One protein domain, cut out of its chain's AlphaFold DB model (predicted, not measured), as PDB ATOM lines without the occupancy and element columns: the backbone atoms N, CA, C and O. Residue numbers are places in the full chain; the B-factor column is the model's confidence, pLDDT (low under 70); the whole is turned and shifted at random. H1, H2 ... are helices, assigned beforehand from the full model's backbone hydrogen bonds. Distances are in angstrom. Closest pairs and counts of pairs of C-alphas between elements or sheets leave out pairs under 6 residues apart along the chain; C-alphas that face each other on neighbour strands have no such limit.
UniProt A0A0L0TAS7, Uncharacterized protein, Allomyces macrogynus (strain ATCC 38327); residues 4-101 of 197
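What this domain is: This is residues 4 to 101 of the 197 residues of an uncharacterized protein of Allomyces macrogynus (strain ATCC 38327) (UniProt A0A0L0TAS7). Picture one very long helix, H3, with a small compact head at its first end, where the shorter H2 crosses the beginning of H3 and the loop of residues 26 to 47 leads from one to the other. From the head sticks out the small H1, residues 4 to 9, and residues 64 to 101, mostly H3, stick out as a long arm that makes the length. The printed part has 98 residues with three named helices, in the order H1, H2, H3, and no named strand; its class is all helix. The whole is extended, with a radius of gyration of the C-alphas of 24.9 A and spans of 84, 30 and 22 A.

How they stand to each other: Look first at H3, residues 48 to 97, which touches H2, residues 11 to 25, with residues 48 to 59 alone. Their closest C-alphas, those of Ala 17 and Val 52, are 5.6 A apart. The two run opposite ways at a steep tilt of 49 degrees. H1, residues 4 to 9, is apart from H3, and it is near H2, which it meets only through their link. In H1, H2 and H3 every backbone O i to N i+4 pair is within hydrogen-bond range.

Where its parts are: Find C-alpha 48 at (186.266, -125.148, 393.541); from there H3 runs 73.3 A to C-alpha 97 at (171.682, -78.111, 339.294). H2 spans 20.6 A from Ala 11 to Leu 25, and H1 spans 8.6 A, beginning at C-alpha 4 at (173.248, -102.751, 396.001).

The domain as a whole: The C-alphas of Thr 45 and Ala 101, the two farthest apart, are 85.5 A from each other. The printed part has no cut. The link from H1 to H2 is tight, and that from H2 to H3 is long, with 22 residues. In the B-factor column you will find pLDDT under 70 at residues 27 to 38 and 97 to 101 of this model.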
ATOM      1  N   ALA A   4     173.775-103.013 397.342       92.44
ATOM      2  CA  ALA A   4     173.248-102.751 396.001       92.44
ATOM      3  C   ALA A   4     174.339-102.705 394.912       92.44
ATOM      4  O   ALA A   4     174.109-103.087 393.761       92.44
ATOM      5  N   TYR A   5     175.551-102.260 395.257       91.94
ATOM      6  CA  TYR A   5     176.674-102.274 394.322       91.94
ATOM      7  C   TYR A   5     177.115-103.710 394.017       91.94
ATOM      8  O   TYR A   5     177.346-104.047 392.860       91.94
ATOM      9  N   LEU A   6     177.183-104.583 395.027       92.12
ATOM     10  CA  LEU A   6     177.542-105.991 394.827       92.12
ATOM     11  C   LEU A   6     176.465-106.755 394.050       92.12
ATOM     12  O   LEU A   6     176.805-107.519 393.145       92.12
ATOM     13  N   GLU A   7     175.189-106.507 394.355       91.88
ATOM     14  CA  GLU A   7     174.052-107.109 393.648       91.88
ATOM     15  C   GLU A   7     174.023-106.746 392.161       91.88
ATOM     16  O   GLU A   7     173.723-107.591 391.323       91.88
ATOM     17  N   SER A   8     174.375-105.507 391.814       89.81
ATOM     18  CA  SER A   8     174.352-105.040 390.422       89.81
ATOM     19  C   SER A   8     175.604-105.391 389.615       89.81
ATOM     20  O   SER A   8     175.564-105.341 388.387       89.81
ATOM     21  N   THR A   9     176.719-105.739 390.267       88.25
ATOM     22  CA  THR A   9     178.006-105.955 389.583       88.25
ATOM     23  C   THR A   9     178.461-107.410 389.584       88.25
ATOM     24  O   THR A   9     178.711-107.969 388.516       88.25
ATOM     25  N   VAL A  10     178.597-108.025 390.762       89.25
ATOM     26  CA  VAL A  10     179.284-109.319 390.915       89.25
ATOM     27  C   VAL A  10     178.314-110.456 391.236       89.25
ATOM     28  O   VAL A  10     178.563-111.593 390.845       89.25
ATOM     29  N   ALA A  11     177.195-110.177 391.905       88.69
ATOM     30  CA  ALA A  11     176.248-111.216 392.308       88.69
ATOM     31  C   ALA A  11     175.685-112.052 391.141       88.69
ATOM     32  O   ALA A  11     175.647-113.275 391.290       88.69
ATOM     33  N   PRO A  12     175.317-111.482 389.973       89.31
ATOM     34  CA  PRO A  12     174.755-112.279 388.881       89.31
ATOM     35  C   PRO A  12     175.764-113.307 388.363       89.31
ATOM     36  O   PRO A  12     175.485-114.498 388.297       89.31
ATOM     37  N   ILE A  13     176.994-112.859 388.106       89.50
ATOM     38  CA  ILE A  13     178.042-113.705 387.533       89.50
ATOM     39  C   ILE A  13     178.600-114.725 388.530       89.50
ATOM     40  O   ILE A  13     178.995-115.820 388.139       89.50
ATOM     41  N   LEU A  14     178.605-114.391 389.826       91.62
ATOM     42  CA  LEU A  14     178.934-115.343 390.886       91.62
ATOM     43  C   LEU A  14     177.849-116.405 391.040       91.62
ATOM     44  O   LEU A  14     178.180-117.569 391.235       91.62
ATOM     45  N   THR A  15     176.575-116.027 390.931       91.19
ATOM     46  CA  THR A  15     175.455-116.976 391.001       91.19
ATOM     47  C   THR A  15     175.542-117.989 389.864       91.19
ATOM     48  O   THR A  15     175.446-119.193 390.107       91.19
ATOM     49  N   ASP A  16     175.837-117.529 388.647       89.56
ATOM     50  CA  ASP A  16     176.053-118.407 387.496       89.56
ATOM     51  C   ASP A  16     177.258-119.338 387.707       89.56
ATOM     52  O   ASP A  16     177.156-120.549 387.502       89.56
ATOM     53  N   ALA A  17     178.389-118.800 388.183       89.31
ATOM     54  CA  ALA A  17     179.600-119.581 388.440       89.31
ATOM     55  C   ALA A  17     179.381-120.673 389.500       89.31
ATOM     56  O   ALA A  17     179.820-121.811 389.328       89.31
ATOM     57  N   LEU A  18     178.688-120.332 390.592       90.50
ATOM     58  CA  LEU A  18     178.367-121.259 391.676       90.50
ATOM     59  C   LEU A  18     177.361-122.321 391.230       90.50
ATOM     60  O   LEU A  18     177.528-123.489 391.571       90.50
ATOM     61  N   THR A  19     176.369-121.946 390.423       88.44
ATOM     62  CA  THR A  19     175.415-122.897 389.833       88.44
ATOM     63  C   THR A  19     176.143-123.880 388.920       88.44
ATOM     64  O   THR A  19     175.978-125.091 389.053       88.44
ATOM     65  N   SER A  20     177.027-123.382 388.055       86.31
ATOM     66  CA  SER A  20     177.848-124.211 387.169       86.31
ATOM     67  C   SER A  20     178.774-125.159 387.947       86.31
ATOM     68  O   SER A  20     178.931-126.327 387.586       86.31
ATOM     69  N   LEU A  21     179.356-124.692 389.059       87.81
ATOM     70  CA  LEU A  21     180.152-125.531 389.956       87.81
ATOM     71  C   LEU A  21     179.297-126.610 390.639       87.81
ATOM     72  O   LEU A  21     179.719-127.761 390.707       87.81
ATOM     73  N   ALA A  22     178.106-126.259 391.130       85.81
ATOM     74  CA  ALA A  22     177.197-127.199 391.783       85.81
ATOM     75  C   ALA A  22     176.746-128.308 390.820       85.81
ATOM     76  O   ALA A  22     176.809-129.482 391.174       85.81
ATOM     77  N   VAL A  23     176.396-127.950 389.581       84.50
ATOM     78  CA  VAL A  23     176.069-128.899 388.501       84.50
ATOM     79  C   VAL A  23     177.239-129.853 388.238       84.50
ATOM     80  O   VAL A  23     177.043-131.063 388.140       84.50
ATOM     81  N   ARG A  24     178.475-129.335 388.189       80.19
ATOM     82  CA  ARG A  24     179.686-130.158 388.034       80.19
ATOM     83  C   ARG A  24     179.859-131.143 389.192       80.19
ATOM     84  O   ARG A  24     180.145-132.311 388.948       80.19
ATOM     85  N   LEU A  25     179.743-130.673 390.434       83.00
ATOM     86  CA  LEU A  25     179.956-131.502 391.626       83.00
ATOM     87  C   LEU A  25     178.858-132.554 391.807       83.00
ATOM     88  O   LEU A  25     179.148-133.658 392.253       83.00
ATOM     89  N   ALA A  26     177.622-132.235 391.423       80.69
ATOM     90  CA  ALA A  26     176.501-133.164 391.474       80.69
ATOM     91  C   ALA A  26     176.599-134.290 390.426       80.69
ATOM     92  O   ALA A  26     175.826-135.241 390.485       80.69
ATOM     93  N   GLY A  27     177.503-134.191 389.439       68.88
ATOM     94  CA  GLY A  27     177.627-135.170 388.349       68.88
ATOM     95  C   GLY A  27     176.406-135.229 387.420       68.88
ATOM     96  O   GLY A  27     176.385-135.992 386.457       68.88
ATOM     97  N   THR A  28     175.392-134.407 387.677       63.38
ATOM     98  CA  THR A  28     174.200-134.263 386.856       63.38
ATOM     99  C   THR A  28     174.493-133.202 385.811       63.38
ATOM    100  O   THR A  28     174.454-132.013 386.117       63.38
ATOM    101  N   TYR A  29     174.807-133.598 384.578       53.88
ATOM    102  CA  TYR A  29     174.849-132.644 383.470       53.88
ATOM    103  C   TYR A  29     173.426-132.133 383.220       53.88
ATOM    104  O   TYR A  29     172.663-132.728 382.462       53.88
ATOM    105  N   MET A  30     173.058-131.041 383.885       51.84
ATOM    106  CA  MET A  30     171.949-130.205 383.464       51.84
ATOM    107  C   MET A  30     172.568-128.905 382.952       51.84
ATOM    108  O   MET A  30     173.092-128.139 383.761       51.84
ATOM    109  N   PRO A  31     172.589-128.657 381.632       51.38
ATOM    110  CA  PRO A  31     172.971-127.348 381.141       51.38
ATOM    111  C   PRO A  31     171.922-126.365 381.679       51.38
ATOM    112  O   PRO A  31     170.737-126.544 381.391       51.38
ATOM    113  N   PRO A  32     172.292-125.376 382.510       53.75
ATOM    114  CA  PRO A  32     171.333-124.363 382.916       53.75
ATOM    115  C   PRO A  32     170.827-123.669 381.649       53.75
ATOM    116  O   PRO A  32     171.626-123.194 380.843       53.75
ATOM    117  N   GLU A  33     169.504-123.595 381.468       51.12
ATOM    118  CA  GLU A  33     168.864-123.021 380.267       51.12
ATOM    119  C   GLU A  33     169.261-121.555 379.988       51.12
ATOM    120  O   GLU A  33     168.930-121.003 378.941       51.12
ATOM    121  N   SER A  34     169.981-120.916 380.914       50.03
ATOM    122  CA  SER A  34     170.224-119.479 380.948       50.03
ATOM    123  C   SER A  34     171.697-119.065 381.079       50.03
ATOM    124  O   SER A  34     171.953-117.860 381.159       50.03
ATOM    125  N   THR A  35     172.689-119.966 381.116       53.75
ATOM    126  CA  THR A  35     174.079-119.478 381.229       53.75
ATOM    127  C   THR A  35     174.537-118.880 379.910       53.75
ATOM    128  O   THR A  35     174.806-119.584 378.939       53.75
ATOM    129  N   ARG A  36     174.648-117.549 379.901       57.34
ATOM    130  CA  ARG A  36     175.175-116.743 378.792       57.34
ATOM    131  C   ARG A  36     176.628-117.094 378.439       57.34
ATOM    132  O   ARG A  36     177.047-116.849 377.314       57.34
ATOM    133  N   THR A  37     177.366-117.672 379.383       64.44
ATOM    134  CA  THR A  37     178.764-118.088 379.241       64.44
ATOM    135  C   THR A  37     178.856-119.612 379.310       64.44
ATOM    136  O   THR A  37     178.298-120.232 380.215       64.44
ATOM    137  N   ALA A  38     179.570-120.223 378.362       68.06
ATOM    138  CA  ALA A  38     179.868-121.651 378.411       68.06
ATOM    139  C   ALA A  38     180.828-121.953 379.581       68.06
ATOM    140  O   ALA A  38     181.731-121.158 379.849       68.06
ATOM    141  N   PRO A  39     180.681-123.084 380.294       70.88
ATOM    142  CA  PRO A  39     181.588-123.412 381.386       70.88
ATOM    143  C   PRO A  39     183.023-123.616 380.862       70.88
ATOM    144  O   PRO A  39     183.210-124.239 379.812       70.88
ATOM    145  N   PRO A  40     184.053-123.132 381.582       70.50
ATOM    146  CA  PRO A  40     185.438-123.293 381.159       70.50
ATOM    147  C   PRO A  40     185.865-124.771 381.204       70.50
ATOM    148  O   PRO A  40     185.357-125.537 382.032       70.50
ATOM    149  N   PRO A  41     186.838-125.181 380.367       73.25
ATOM    150  CA  PRO A  41     187.410-126.520 380.430       73.25
ATOM    151  C   PRO A  41     188.019-126.782 381.811       73.25
ATOM    152  O   PRO A  41     188.719-125.938 382.380       73.25
ATOM    153  N   VAL A  42     187.733-127.965 382.353       74.88
ATOM    154  CA  VAL A  42     188.141-128.369 383.700       74.88
ATOM    155  C   VAL A  42     189.315-129.335 383.666       74.88
ATOM    156  O   VAL A  42     189.364-130.239 382.834       74.88
ATOM    157  N   HIS A  43     190.243-129.163 384.607       72.06
ATOM    158  CA  HIS A  43     191.294-130.139 384.887       72.06
ATOM    159  C   HIS A  43     190.930-130.981 386.119       72.06
ATOM    160  O   HIS A  43     190.265-130.477 387.026       72.06
ATOM    161  N   PRO A  44     191.371-132.249 386.186       71.06
ATOM    162  CA  PRO A  44     191.029-133.160 387.282       71.06
ATOM    163  C   PRO A  44     191.544-132.698 388.652       71.06
ATOM    164  O   PRO A  44     190.946-133.026 389.668       71.06
ATOM    165  N   THR A  45     192.606-131.894 388.694       82.06
ATOM    166  CA  THR A  45     193.180-131.337 389.930       82.06
ATOM    167  C   THR A  45     192.577-129.988 390.330       82.06
ATOM    168  O   THR A  45     193.044-129.374 391.282       82.06
ATOM    169  N   MET A  46     191.592-129.491 389.580       84.75
ATOM    170  CA  MET A  46     191.097-128.126 389.728       84.75
ATOM    171  C   MET A  46     190.090-128.018 390.866       84.75
ATOM    172  O   MET A  46     188.998-128.604 390.786       84.75
ATOM    173  N   ASP A  47     190.446-127.234 391.881       89.50
ATOM    174  CA  ASP A  47     189.599-126.992 393.043       89.50
ATOM    175  C   ASP A  47     188.401-126.070 392.720       89.50
ATOM    176  O   ASP A  47     188.250-125.530 391.616       89.50
ATOM    177  N   ALA A  48     187.486-125.941 393.683       88.06
ATOM    178  CA  ALA A  48     186.266-125.148 393.541       88.06
ATOM    179  C   ALA A  48     186.542-123.649 393.343       88.06
ATOM    180  O   ALA A  48     185.844-122.989 392.569       88.06
ATOM    181  N   ILE A  49     187.553-123.111 394.027       92.31
ATOM    182  CA  ILE A  49     187.903-121.690 393.969       92.31
ATOM    183  C   ILE A  49     188.533-121.384 392.611       92.31
ATOM    184  O   ILE A  49     188.144-120.418 391.956       92.31
ATOM    185  N   GLU A  50     189.444-122.237 392.151       90.81
ATOM    186  CA  GLU A  50     190.079-122.159 390.843       90.81
ATOM    187  C   GLU A  50     189.041-122.270 389.723       90.81
ATOM    188  O   GLU A  50     189.077-121.492 388.769       90.81
ATOM    189  N   TYR A  51     188.062-123.172 389.853       90.62
ATOM    190  CA  TYR A  51     186.959-123.269 388.897       90.62
ATOM    191  C   TYR A  51     186.158-121.969 388.801       90.62
ATOM    192  O   TYR A  51     185.964-121.452 387.699       90.62
ATOM    193  N   VAL A  52     185.722-121.414 389.938       91.38
ATOM    194  CA  VAL A  52     184.959-120.158 389.962       91.38
ATOM    195  C   VAL A  52     185.802-119.012 389.407       91.38
ATOM    196  O   VAL A  52     185.321-118.258 388.566       91.38
ATOM    197  N   ALA A  53     187.076-118.905 389.789       91.62
ATOM    198  CA  ALA A  53     187.974-117.875 389.276       91.62
ATOM    199  C   ALA A  53     188.129-117.951 387.746       91.62
ATOM    200  O   ALA A  53     188.027-116.930 387.061       91.62
ATOM    201  N   ARG A  54     188.309-119.157 387.190       90.81
ATOM    202  CA  ARG A  54     188.376-119.363 385.735       90.81
ATOM    203  C   ARG A  54     187.051-119.054 385.046       90.81
ATOM    204  O   ARG A  54     187.069-118.474 383.965       90.81
ATOM    205  N   TYR A  55     185.920-119.392 385.662       90.94
ATOM    206  CA  TYR A  55     184.597-119.049 385.137       90.94
ATOM    207  C   TYR A  55     184.414-117.529 385.054       90.94
ATOM    208  O   TYR A  55     184.037-117.000 384.009       90.94
ATOM    209  N   LEU A  56     184.747-116.809 386.130       91.19
ATOM    210  CA  LEU A  56     184.674-115.348 386.170       91.19
ATOM    211  C   LEU A  56     185.576-114.709 385.106       91.19
ATOM    212  O   LEU A  56     185.153-113.765 384.438       91.19
ATOM    213  N   LEU A  57     186.791-115.235 384.914       90.94
ATOM    214  CA  LEU A  57     187.716-114.757 383.884       90.94
ATOM    215  C   LEU A  57     187.189-115.023 382.468       90.94
ATOM    216  O   LEU A  57     187.260-114.150 381.607       90.94
ATOM    217  N   HIS A  58     186.626-116.206 382.228       88.94
ATOM    218  CA  HIS A  58     186.045-116.548 380.932       88.94
ATOM    219  C   HIS A  58     184.857-115.638 380.596       88.94
ATOM    220  O   HIS A  58     184.802-115.050 379.520       88.94
ATOM    221  N   SER A  59     183.978-115.405 381.568       86.75
ATOM    222  CA  SER A  59     182.826-114.525 381.394       86.75
ATOM    223  C   SER A  59     183.201-113.034 381.290       86.75
ATOM    224  O   SER A  59     182.456-112.232 380.725       86.75
ATOM    225  N   LEU A  60     184.368-112.615 381.796       86.75
ATOM    226  CA  LEU A  60     184.926-111.293 381.482       86.75
ATOM    227  C   LEU A  60     185.310-111.186 380.003       86.75
ATOM    228  O   LEU A  60     184.946-110.204 379.361       86.75
ATOM    229  N   HIS A  61     185.973-112.203 379.448       87.06
ATOM    230  CA  HIS A  61     186.329-112.213 378.028       87.06
ATOM    231  C   HIS A  61     185.096-112.206 377.113       87.06
ATOM    232  O   HIS A  61     185.089-111.472 376.122       87.06
ATOM    233  N   ASP A  62     184.046-112.953 377.460       85.31
ATOM    234  CA  ASP A  62     182.780-112.943 376.714       85.31
ATOM    235  C   ASP A  62     182.125-111.555 376.740       85.31
ATOM    236  O   ASP A  62     181.725-111.023 375.704       85.31
ATOM    237  N   ARG A  63     182.073-110.918 377.917       85.00
ATOM    238  CA  ARG A  63     181.530-109.559 378.057       85.00
ATOM    239  C   ARG A  63     182.341-108.529 377.279       85.00
ATOM    240  O   ARG A  63     181.755-107.642 376.662       85.00
ATOM    241  N   ASP A  64     183.664-108.647 377.256       87.50
ATOM    242  CA  ASP A  64     184.521-107.775 376.449       87.50
ATOM    243  C   ASP A  64     184.273-107.959 374.946       87.50
ATOM    244  O   ASP A  64     184.308-106.984 374.187       87.50
ATOM    245  N   ALA A  65     184.016-109.190 374.499       85.56
ATOM    246  CA  ALA A  65     183.638-109.466 373.117       85.56
ATOM    247  C   ALA A  65     182.282-108.826 372.772       85.56
ATOM    248  O   ALA A  65     182.183-108.119 371.765       85.56
ATOM    249  N   ASP A  66     181.282-108.976 373.642       85.00
ATOM    250  CA  ASP A  66     179.963-108.350 373.492       85.00
ATOM    251  C   ASP A  66     180.062-106.817 373.435       85.00
ATOM    252  O   ASP A  66     179.490-106.181 372.545       85.00
ATOM    253  N   LEU A  67     180.854-106.204 374.321       89.00
ATOM    254  CA  LEU A  67     181.068-104.754 374.339       89.00
ATOM    255  C   LEU A  67     181.721-104.247 373.048       89.00
ATOM    256  O   LEU A  67     181.332-103.194 372.532       89.00
ATOM    257  N   LYS A  68     182.686-104.992 372.495       92.00
ATOM    258  CA  LYS A  68     183.310-104.669 371.202       92.00
ATOM    259  C   LYS A  68     182.306-104.755 370.058       92.00
ATOM    260  O   LYS A  68     182.297-103.879 369.193       92.00
ATOM    261  N   ILE A  69     181.452-105.777 370.060       93.12
ATOM    262  CA  ILE A  69     180.390-105.943 369.064       93.12
ATOM    263  C   ILE A  69     179.397-104.780 369.149       93.12
ATOM    264  O   ILE A  69     179.038-104.197 368.124       93.12
ATOM    265  N   ASP A  70     178.977-104.392 370.349       93.75
ATOM    266  CA  ASP A  70     178.032-103.292 370.532       93.75
ATOM    267  C   ASP A  70     178.629-101.931 370.161       93.75
ATOM    268  O   ASP A  70     177.942-101.097 369.564       93.75
ATOM    269  N   GLU A  71     179.919-101.709 370.424       95.50
ATOM    270  CA  GLU A  71     180.612-100.517 369.934       95.50
ATOM    271  C   GLU A  71     180.720-100.507 368.405       95.50
ATOM    272  O   GLU A  71     180.449 -99.484 367.769       95.50
ATOM    273  N   ALA A  72     181.026-101.651 367.787       95.44
ATOM    274  CA  ALA A  72     181.048-101.777 366.334       95.44
ATOM    275  C   ALA A  72     179.672-101.481 365.715       95.44
ATOM    276  O   ALA A  72     179.589-100.742 364.732       95.44
ATOM    277  N   LYS A  73     178.579-101.968 366.321       96.50
ATOM    278  CA  LYS A  73     177.205-101.640 365.900       96.50
ATOM    279  C   LYS A  73     176.922-100.143 366.013       96.50
ATOM    280  O   LYS A  73     176.405 -99.549 365.067       96.50
ATOM    281  N   ARG A  74     177.281 -99.505 367.135       95.94
ATOM    282  CA  ARG A  74     177.110 -98.049 367.318       95.94
ATOM    283  C   ARG A  74     177.863 -97.255 366.255       95.94
ATOM    284  O   ARG A  74     177.315 -96.296 365.708       95.94
ATOM    285  N   ARG A  75     179.095 -97.664 365.941       96.50
ATOM    286  CA  ARG A  75     179.901 -97.055 364.881       96.50
ATOM    287  C   ARG A  75     179.253 -97.225 363.510       96.50
ATOM    288  O   ARG A  75     179.057 -96.227 362.828       96.50
ATOM    289  N   ALA A  76     178.838 -98.437 363.153       96.12
ATOM    290  CA  ALA A  76     178.175 -98.703 361.879       96.12
ATOM    291  C   ALA A  76     176.904 -97.856 361.704       96.12
ATOM    292  O   ALA A  76     176.700 -97.245 360.658       96.12
ATOM    293  N   VAL A  77     176.081 -97.733 362.750       97.75
ATOM    294  CA  VAL A  77     174.886 -96.873 362.727       97.75
ATOM    295  C   VAL A  77     175.253 -95.403 362.511       97.75
ATOM    296  O   VAL A  77     174.561 -94.699 361.774       97.75
ATOM    297  N   ARG A  78     176.331 -94.916 363.135       97.19
ATOM    298  CA  ARG A  78     176.824 -93.549 362.917       97.19
ATOM    299  C   ARG A  78     177.273 -93.351 361.470       97.19
ATOM    300  O   ARG A  78     176.867 -92.370 360.855       97.19
ATOM    301  N   ASP A  79     178.054 -94.281 360.937       97.62
ATOM    302  CA  ASP A  79     178.601 -94.202 359.582       97.62
ATOM    303  C   ASP A  79     177.476 -94.221 358.532       97.62
ATOM    304  O   ASP A  79     177.480 -93.406 357.612       97.62
ATOM    305  N   VAL A  80     176.443 -95.047 358.731       96.88
ATOM    306  CA  VAL A  80     175.234 -95.068 357.889       96.88
ATOM    307  C   VAL A  80     174.486 -93.732 357.931       96.88
ATOM    308  O   VAL A  80     174.079 -93.225 356.887       96.88
ATOM    309  N   ARG A  81     174.328 -93.111 359.109       96.94
ATOM    310  CA  ARG A  81     173.694 -91.781 359.212       96.94
ATOM    311  C   ARG A  81     174.494 -90.707 358.478       96.94
ATOM    312  O   ARG A  81     173.899 -89.854 357.828       96.94
ATOM    313  N   ILE A  82     175.823 -90.745 358.575       96.69
ATOM    314  CA  ILE A  82     176.704 -89.810 357.864       96.69
ATOM    315  C   ILE A  82     176.590 -90.024 356.351       96.69
ATOM    316  O   ILE A  82     176.457 -89.051 355.612       96.69
ATOM    317  N   ALA A  83     176.590 -91.278 355.894       96.19
ATOM    318  CA  ALA A  83     176.438 -91.614 354.483       96.19
ATOM    319  C   ALA A  83     175.087 -91.140 353.924       96.19
ATOM    320  O   ALA A  83     175.066 -90.494 352.880       96.19
ATOM    321  N   HIS A  84     173.984 -91.367 354.644       96.56
ATOM    322  CA  HIS A  84     172.669 -90.852 354.251       96.56
ATOM    323  C   HIS A  84     172.634 -89.322 354.191       96.56
ATOM    324  O   HIS A  84     172.142 -88.764 353.216       96.56
ATOM    325  N   ALA A  85     173.214 -88.629 355.176       95.25
ATOM    326  CA  ALA A  85     173.295 -87.170 355.149       95.25
ATOM    327  C   ALA A  85     174.122 -86.653 353.954       95.25
ATOM    328  O   ALA A  85     173.771 -85.643 353.344       95.25
ATOM    329  N   ALA A  86     175.206 -87.351 353.597       95.69
ATOM    330  CA  ALA A  86     176.006 -87.030 352.420       95.69
ATOM    331  C   ALA A  86     175.238 -87.295 351.114       95.69
ATOM    332  O   ALA A  86     175.298 -86.480 350.195       95.69
ATOM    333  N   GLU A  87     174.485 -88.394 351.033       93.06
ATOM    334  CA  GLU A  87     173.639 -88.714 349.881       93.06
ATOM    335  C   GLU A  87     172.527 -87.672 349.694       93.06
ATOM    336  O   GLU A  87     172.320 -87.184 348.583       93.06
ATOM    337  N   ASP A  88     171.856 -87.270 350.774       93.69
ATOM    338  CA  ASP A  88     170.827 -86.229 350.748       93.69
ATOM    339  C   ASP A  88     171.395 -84.880 350.284       93.69
ATOM    340  O   ASP A  88     170.746 -84.154 349.526       93.69
ATOM    341  N   GLU A  89     172.627 -84.556 350.679       92.12
ATOM    342  CA  GLU A  89     173.333 -83.360 350.221       92.12
ATOM    343  C   GLU A  89     173.697 -83.437 348.730       92.12
ATOM    344  O   GLU A  89     173.516 -82.460 347.998       92.12
ATOM    345  N   VAL A  90     174.159 -84.593 348.244       93.12
ATOM    346  CA  VAL A  90     174.401 -84.818 346.808       93.12
ATOM    347  C   VAL A  90     173.094 -84.698 346.026       93.12
ATOM    348  O   VAL A  90     173.052 -83.998 345.014       93.12
ATOM    349  N   ARG A  91     172.005 -85.302 346.517       90.94
ATOM    350  CA  ARG A  91     170.676 -85.224 345.897       90.94
ATOM    351  C   ARG A  91     170.166 -83.786 345.849       90.94
ATOM    352  O   ARG A  91     169.640 -83.365 344.821       90.94
ATOM    353  N   ARG A  92     170.372 -83.006 346.915       90.00
ATOM    354  CA  ARG A  92     170.037 -81.575 346.967       90.00
ATOM    355  C   ARG A  92     170.829 -80.772 345.939       90.00
ATOM    356  O   ARG A  92     170.236 -79.992 345.199       90.00
ATOM    357  N   LYS A  93     172.148 -80.969 345.865       91.38
ATOM    358  CA  LYS A  93     173.017 -80.280 344.895       91.38
ATOM    359  C   LYS A  93     172.657 -80.631 343.454       91.38
ATOM    360  O   LYS A  93     172.576 -79.738 342.616       91.38
ATOM    361  N   LEU A  94     172.381 -81.904 343.179       88.31
ATOM    362  CA  LEU A  94     171.962 -82.370 341.859       88.31
ATOM    363  C   LEU A  94     170.568 -81.835 341.483       88.31
ATOM    364  O   LEU A  94     170.371 -81.363 340.368       88.31
ATOM    365  N   GLY A  95     169.622 -81.826 342.425       83.06
ATOM    366  CA  GLY A  95     168.297 -81.229 342.237       83.06
ATOM    367  C   GLY A  95     168.336 -79.711 342.022       83.06
ATOM    368  O   GLY A  95     167.566 -79.188 341.221       83.06
ATOM    369  N   ALA A  96     169.263 -79.001 342.673       72.19
ATOM    370  CA  ALA A  96     169.504 -77.578 342.432       72.19
ATOM    371  C   ALA A  96     170.142 -77.322 341.055       72.19
ATOM    372  O   ALA A  96     169.763 -76.369 340.378       72.19
ATOM    373  N   ALA A  97     171.059 -78.189 340.616       68.75
ATOM    374  CA  ALA A  97     171.682 -78.111 339.294       68.75
ATOM    375  C   ALA A  97     170.708 -78.449 338.148       68.75
ATOM    376  O   ALA A  97     170.848 -77.922 337.047       68.75
ATOM    377  N   HIS A  98     169.706 -79.294 338.404       58.19
ATOM    378  CA  HIS A  98     168.672 -79.664 337.435       58.19
ATOM    379  C   HIS A  98     167.367 -78.878 337.574       58.19
ATOM    380  O   HIS A  98     166.407 -79.204 336.880       58.19
ATOM    381  N   ARG A  99     167.306 -77.831 338.410       48.50
ATOM    382  CA  ARG A  99     166.170 -76.903 338.395       48.50
ATOM    383  C   ARG A  99     166.205 -76.172 337.049       48.50
ATOM    384  O   ARG A  99     167.115 -75.368 336.839       48.50
ATOM    385  N   PRO A 100     165.274 -76.437 336.114       47.72
ATOM    386  CA  PRO A 100     165.300 -75.741 334.843       47.72
ATOM    387  C   PRO A 100     165.073 -74.258 335.134       47.72
ATOM    388  O   PRO A 100     164.058 -73.879 335.721       47.72
ATOM    389  N   ALA A 101     166.001 -73.413 334.687       52.59
ATOM    390  CA  ALA A 101     165.902 -71.951 334.724       52.59
ATOM    391  C   ALA A 101     164.640 -71.398 334.013       52.59
ATOM    392  O   ALA A 101     164.407 -70.194 333.999       52.59
TER     393      ALA A 101